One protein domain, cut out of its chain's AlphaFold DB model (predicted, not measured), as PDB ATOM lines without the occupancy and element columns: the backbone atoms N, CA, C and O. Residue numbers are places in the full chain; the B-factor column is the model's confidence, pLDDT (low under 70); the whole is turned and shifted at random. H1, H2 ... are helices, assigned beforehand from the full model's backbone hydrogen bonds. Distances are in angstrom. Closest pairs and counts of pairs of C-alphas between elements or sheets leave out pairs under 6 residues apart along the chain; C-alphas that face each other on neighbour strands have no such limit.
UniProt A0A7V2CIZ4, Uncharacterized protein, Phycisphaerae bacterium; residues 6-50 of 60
ATOM      1  N   TRP A   6      44.621  -4.977   0.362       81.12
ATOM      2  CA  TRP A   6      43.378  -4.221   0.211       81.12
ATOM      3  C   TRP A   6      43.686  -2.766  -0.159       81.12
ATOM      4  O   TRP A   6      43.116  -2.250  -1.119       81.12
ATOM      5  N   VAL A   7      44.668  -2.151   0.508       82.62
ATOM      6  CA  VAL A   7      45.164  -0.799   0.198       82.62
ATOM      7  C   VAL A   7      45.840  -0.733  -1.177       82.62
ATOM      8  O   VAL A   7      45.640   0.239  -1.897       82.62
ATOM      9  N   GLN A   8      46.594  -1.758  -1.589       81.19
ATOM     10  CA  GLN A   8      47.228  -1.784  -2.920       81.19
ATOM     11  C   GLN A   8      46.212  -1.842  -4.072       81.19
ATOM     12  O   GLN A   8      46.459  -1.276  -5.132       81.19
ATOM     13  N   GLN A   9      45.077  -2.520  -3.876       83.31
ATOM     14  CA  GLN A   9      44.042  -2.665  -4.907       83.31
ATOM     15  C   GLN A   9      43.028  -1.514  -4.914       83.31
ATOM     16  O   GLN A   9      42.494  -1.191  -5.971       83.31
ATOM     17  N   ARG A  10      42.718  -0.930  -3.748       78.88
ATOM     18  CA  ARG A  10      41.628   0.052  -3.581       78.88
ATOM     19  C   ARG A  10      42.101   1.464  -3.230       78.88
ATOM     20  O   ARG A  10      41.282   2.377  -3.197       78.88
ATOM     21  N   GLY A  11      43.397   1.646  -2.980       74.50
ATOM     22  CA  GLY A  11      43.948   2.868  -2.401       74.50
ATOM     23  C   GLY A  11      43.688   2.963  -0.895       74.50
ATOM     24  O   GLY A  11      42.835   2.270  -0.336       74.50
ATOM     25  N   ALA A  12      44.443   3.820  -0.206       71.12
ATOM     26  CA  ALA A  12      44.103   4.206   1.158       71.12
ATOM     27  C   ALA A  12      43.006   5.282   1.082       71.12
ATOM     28  O   ALA A  12      43.234   6.292   0.412       71.12
ATOM     29  N   PRO A  13      41.834   5.102   1.720       68.56
ATOM     30  CA  PRO A  13      40.842   6.169   1.786       68.56
ATOM     31  C   PRO A  13      41.474   7.385   2.475       68.56
ATOM     32  O   PRO A  13      41.991   7.259   3.585       68.56
ATOM     33  N   VAL A  14      41.497   8.517   1.766       72.00
ATOM     34  CA  VAL A  14      42.214   9.732   2.185       72.00
ATOM     35  C   VAL A  14      41.454  10.443   3.301       72.00
ATOM     36  O   VAL A  14      42.074  10.837   4.270       72.00
ATOM     37  N   GLU A  15      40.129  10.507   3.209       72.94
ATOM     38  CA  GLU A  15      39.178  10.894   4.255       72.94
ATOM     39  C   GLU A  15      37.790  10.569   3.672       72.94
ATOM     40  O   GLU A  15      37.523  10.883   2.512       72.94
ATOM     41  N   VAL A  16      36.941   9.844   4.407       74.12
ATOM     42  CA  VAL A  16      35.559   9.559   3.987       74.12
ATOM     43  C   VAL A  16      34.653  10.155   5.043       74.12
ATOM     44  O   VAL A  16      34.671   9.703   6.191       74.12
ATOM     45  N   ASP A  17      33.876  11.162   4.652       74.44
ATOM     46  CA  ASP A  17      32.836  11.705   5.513       74.44
ATOM     47  C   ASP A  17      31.822  10.607   5.818       74.44
ATOM     48  O   ASP A  17      31.307   9.929   4.924       74.44
ATOM     49  N   LYS A  18      31.554  10.408   7.109       77.88
ATOM     50  CA  LYS A  18      30.499   9.495   7.542       77.88
ATOM     51  C   LYS A  18      29.168  10.017   7.027       77.88
ATOM     52  O   LYS A  18      28.920  11.223   7.087       77.88
ATOM     53  N   GLN A  19      28.300   9.118   6.569       75.81
ATOM     54  CA  GLN A  19      26.948   9.531   6.217       75.81
ATOM     55  C   GLN A  19      26.231  10.090   7.447       75.81
ATOM     56  O   GLN A  19      26.533   9.713   8.579       75.81
ATOM     57  N   ASP A  20      25.258  10.974   7.228       68.75
ATOM     58  CA  ASP A  20      24.569  11.675   8.313       68.75
ATOM     59  C   ASP A  20      23.977  10.733   9.366       68.75
ATOM     60  O   ASP A  20      24.068  11.014  10.557       68.75
ATOM     61  N   LEU A  21      23.451   9.585   8.929       70.88
ATOM     62  CA  LEU A  21      22.872   8.548   9.790       70.88
ATOM     63  C   LEU A  21      23.921   7.746  10.582       70.88
ATOM     64  O   LEU A  21      23.580   7.080  11.554       70.88
ATOM     65  N   GLU A  22      25.188   7.798  10.175       71.56
ATOM     66  CA  GLU A  22      26.314   7.131  10.840       71.56
ATOM     67  C   GLU A  22      27.060   8.069  11.805       71.56
ATOM     68  O   GLU A  22      28.050   7.674  12.437       71.56
ATOM     69  N   ARG A  23      26.612   9.326  11.931       77.44
ATOM     70  CA  ARG A  23      27.139  10.256  12.929       77.44
ATOM     71  C   ARG A  23      26.596   9.872  14.304       77.44
ATOM     72  O   ARG A  23      25.417  10.031  14.595       77.44
ATOM     73  N   GLY A  24      27.475   9.330  15.145       83.19
ATOM     74  CA  GLY A  24      27.167   9.062  16.548       83.19
ATOM     75  C   GLY A  24      26.990  10.349  17.358       83.19
ATOM     76  O   GLY A  24      27.395  11.430  16.930       83.19
ATOM     77  N   THR A  25      26.412  10.218  18.546       90.38
ATOM     78  CA  THR A  25      26.279  11.309  19.517       90.38
ATOM     79  C   THR A  25      27.587  11.555  20.276       90.38
ATOM     80  O   THR A  25      28.459  10.685  20.377       90.38
ATOM     81  N   TYR A  26      27.739  12.758  20.826       90.56
ATOM     82  CA  TYR A  26      28.865  13.122  21.680       90.56
ATOM     83  C   TYR A  26      28.637  12.643  23.116       90.56
ATOM     84  O   TYR A  26      27.528  12.691  23.640       90.56
ATOM     85  N   GLN A  27      29.710  12.243  23.796       92.06
ATOM     86  CA  GLN A  27      29.655  12.018  25.245       92.06
ATOM     87  C   GLN A  27      29.616  13.349  26.016       92.06
ATOM     88  O   GLN A  27      28.884  13.462  26.993       92.06
ATOM     89  N   HIS A  28      30.360  14.350  25.530       91.25
ATOM     90  CA  HIS A  28      30.503  15.686  26.121       91.25
ATOM     91  C   HIS A  28      30.433  16.767  25.028       91.25
ATOM     92  O   HIS A  28      31.481  17.236  24.569       91.25
ATOM     93  N   PRO A  29      29.234  17.114  24.519       92.56
ATOM     94  CA  PRO A  29      29.081  18.120  23.464       92.56
ATOM     95  C   PRO A  29      29.637  19.503  23.860       92.56
ATOM     96  O   PRO A  29      30.164  20.220  23.007       92.56
ATOM     97  N   GLU A  30      29.627  19.844  25.150       93.81
ATOM     98  CA  GLU A  30      30.133  21.098  25.714       93.81
ATOM     99  C   GLU A  30      31.630  21.331  25.461       93.81
ATOM    100  O   GLU A  30      32.051  22.470  25.276       93.81
ATOM    101  N   LEU A  31      32.432  20.262  25.370       93.88
ATOM    102  CA  LEU A  31      33.871  20.359  25.085       93.88
ATOM    103  C   LEU A  31      34.163  20.768  23.634       93.88
ATOM    104  O   LEU A  31      35.280  21.172  23.320       93.88
ATOM    105  N   TYR A  32      33.157  20.676  22.761       89.50
ATOM    106  CA  TYR A  32      33.244  20.977  21.333       89.50
ATOM    107  C   TYR A  32      32.311  22.124  20.915       89.50
ATOM    108  O   TYR A  32      32.158  22.379  19.721       89.50
ATOM    109  N   GLY A  33      31.661  22.793  21.879       90.12
ATOM    110  CA  GLY A  33      30.675  23.845  21.614       90.12
ATOM    111  C   GLY A  33      29.419  23.354  20.883       90.12
ATOM    112  O   GLY A  33      28.744  24.150  20.236       90.12
ATOM    113  N   GLN A  34      29.126  22.054  20.948       91.88
ATOM    114  CA  GLN A  34      27.942  21.453  20.334       91.88
ATOM    115  C   GLN A  34      26.731  21.562  21.275       91.88
ATOM    116  O   GLN A  34      26.904  21.636  22.496       91.88
ATOM    117  N   PRO A  35      25.497  21.569  20.742       91.56
ATOM    118  CA  PRO A  35      24.303  21.641  21.572       91.56
ATOM    119  C   PRO A  35      24.096  20.349  22.389       91.56
ATOM    120  O   PRO A  35      24.510  19.270  21.949       91.56
ATOM    121  N   PRO A  36      23.390  20.418  23.536       88.44
ATOM    122  CA  PRO A  36      23.077  19.248  24.364       88.44
ATOM    123  C   PRO A  36      22.324  18.150  23.609       88.44
ATOM    124  O   PRO A  36      22.500  16.977  23.915       88.44
ATOM    125  N   GLU A  37      21.537  18.525  22.594       90.75
ATOM    126  CA  GLU A  37      20.766  17.619  21.731       90.75
ATOM    127  C   GLU A  37      21.635  16.605  20.978       90.75
ATOM    128  O   GLU A  37      21.172  15.522  20.628       90.75
ATOM    129  N   MET A  38      22.912  16.933  20.754       91.12
ATOM    130  CA  MET A  38      23.875  16.016  20.147       91.12
ATOM    131  C   MET A  38      24.547  15.087  21.166       91.12
ATOM    132  O   MET A  38      25.391  14.273  20.788       91.12
ATOM    133  N   GLY A  39      24.216  15.207  22.452       92.62
ATOM    134  CA  GLY A  39      24.736  14.368  23.522       92.62
ATOM    135  C   GLY A  39      24.065  12.994  23.573       92.62
ATOM    136  O   GLY A  39      22.866  12.862  23.343       92.62
ATOM    137  N   MET A  40      24.810  11.955  23.948       91.56
ATOM    138  CA  MET A  40      24.260  10.595  24.082       91.56
ATOM    139  C   MET A  40      23.204  10.464  25.188       91.56
ATOM    140  O   MET A  40      22.393   9.544  25.159       91.56
ATOM    141  N   ASN A  41      23.222  11.384  26.154       89.38
ATOM    142  CA  ASN A  41      22.299  11.416  27.287       89.38
ATOM    143  C   ASN A  41      21.097  12.345  27.045       89.38
ATOM    144  O   ASN A  41      20.321  12.582  27.969       89.38
ATOM    145  N   TYR A  42      20.952  12.911  25.842       88.44
ATOM    146  CA  TYR A  42      19.848  13.814  25.543       88.44
ATOM    147  C   TYR A  42      18.508  13.077  25.546       88.44
ATOM    148  O   TYR A  42      18.326  12.073  24.857       88.44
ATOM    149  N   ASN A  43      17.545  13.614  26.294       87.62
ATOM    150  CA  ASN A  43      16.175  13.126  26.321       87.62
ATOM    151  C   ASN A  43      15.205  14.291  26.077       87.62
ATOM    152  O   ASN A  43      14.915  15.077  26.977       87.62
ATOM    153  N   ALA A  44      14.666  14.367  24.857       83.31
ATOM    154  CA  ALA A  44      13.765  15.438  24.431       83.31
ATOM    155  C   ALA A  44      12.469  15.527  25.254       83.31
ATOM    156  O   ALA A  44      11.899  16.608  25.388       83.31
ATOM    157  N   GLU A  45      11.962  14.410  25.786       82.19
ATOM    158  CA  GLU A  45      10.801  14.452  26.679       82.19
ATOM    159  C   GLU A  45      11.199  15.017  28.037       82.19
ATOM    160  O   GLU A  45      10.560  15.951  28.508       82.19
ATOM    161  N   HIS A  46      12.291  14.537  28.626       76.94
ATOM    162  CA  HIS A  46      12.789  15.065  29.895       76.94
ATOM    163  C   HIS A  46      13.030  16.583  29.844       76.94
ATOM    164  O   HIS A  46      12.600  17.299  30.746       76.94
ATOM    165  N   GLU A  47      13.631  17.086  28.765       78.00
ATOM    166  CA  GLU A  47      13.861  18.523  28.570       78.00
ATOM    167  C   GLU A  47      12.563  19.312  28.350       78.00
ATOM    168  O   GLU A  47      12.412  20.404  28.891       78.00
ATOM    169  N   ARG A  48      11.577  18.758  27.628       79.56
ATOM    170  CA  ARG A  48      10.269  19.418  27.450       79.56
ATOM    171  C   ARG A  48       9.517  19.629  28.762       79.56
ATOM    172  O   ARG A  48       8.755  20.587  28.867       79.56
ATOM    173  N   TRP A  49       9.693  18.732  29.731       71.75
ATOM    174  CA  TRP A  49       8.990  18.776  31.017       71.75
ATOM    175  C   TRP A  49       9.838  19.347  32.161       71.75
ATOM    176  O   TRP A  49       9.322  19.523  33.264       71.75
ATOM    177  N   SER A  50      11.112  19.669  31.915       67.44
ATOM    178  CA  SER A  50      12.002  20.276  32.907       67.44
ATOM    179  C   SER A  50      11.904  21.810  32.852       67.44
ATOM    180  O   SER A  50      12.322  22.412  31.868       67.44
TER     181      SER A  50
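Overview. This is residues 6 to 50 of the 60 residues of an uncharacterized protein of Phycisphaerae bacterium (UniProt A0A7V2CIZ4). This is a drawn-out chain with little regular structure, three short helices strung along it: H1 at the tip of a long arm, H2 on a loop that folds back on itself, and H3 near the opposite end. The arm, residues 6 to 22, stands free and makes much of the length. The printed part has 45 residues, of which 15 are in the named helices, in the order H1, H2, H3; the class is all helix, with no named strand. It is extended, with a radius of gyration of the C-alphas of 16.7 A and spans of 55 by 20 by 12 A.

Along the chain. H1, residues 6 to 10, begins at C-alpha 6 (43.378, -4.221, 0.211) and is 6.0 A long. H2, residues 29 to 32, is 5.5 A long. H3, residues 44 to 49, is 8.8 A long and ends at C-alpha 49 (8.990, 18.776, 31.017).

Arrangement. H1, H2 and H3 are apart from one another. Every O i to N i+4 pair is within hydrogen-bond range in H1 and H3; H2 is too short for such a pair.

Size, cuts and confidence. The C-alphas of Gln 8 and Trp 49, the two farthest apart, are 55.1 A apart. The printed part has no cut. Both links are long, with 18 residues between H1 and H2 and 11 between H2 and H3. Mean pLDDT of the printed part is 82.4; residues 13, 20 and 50 are under 70.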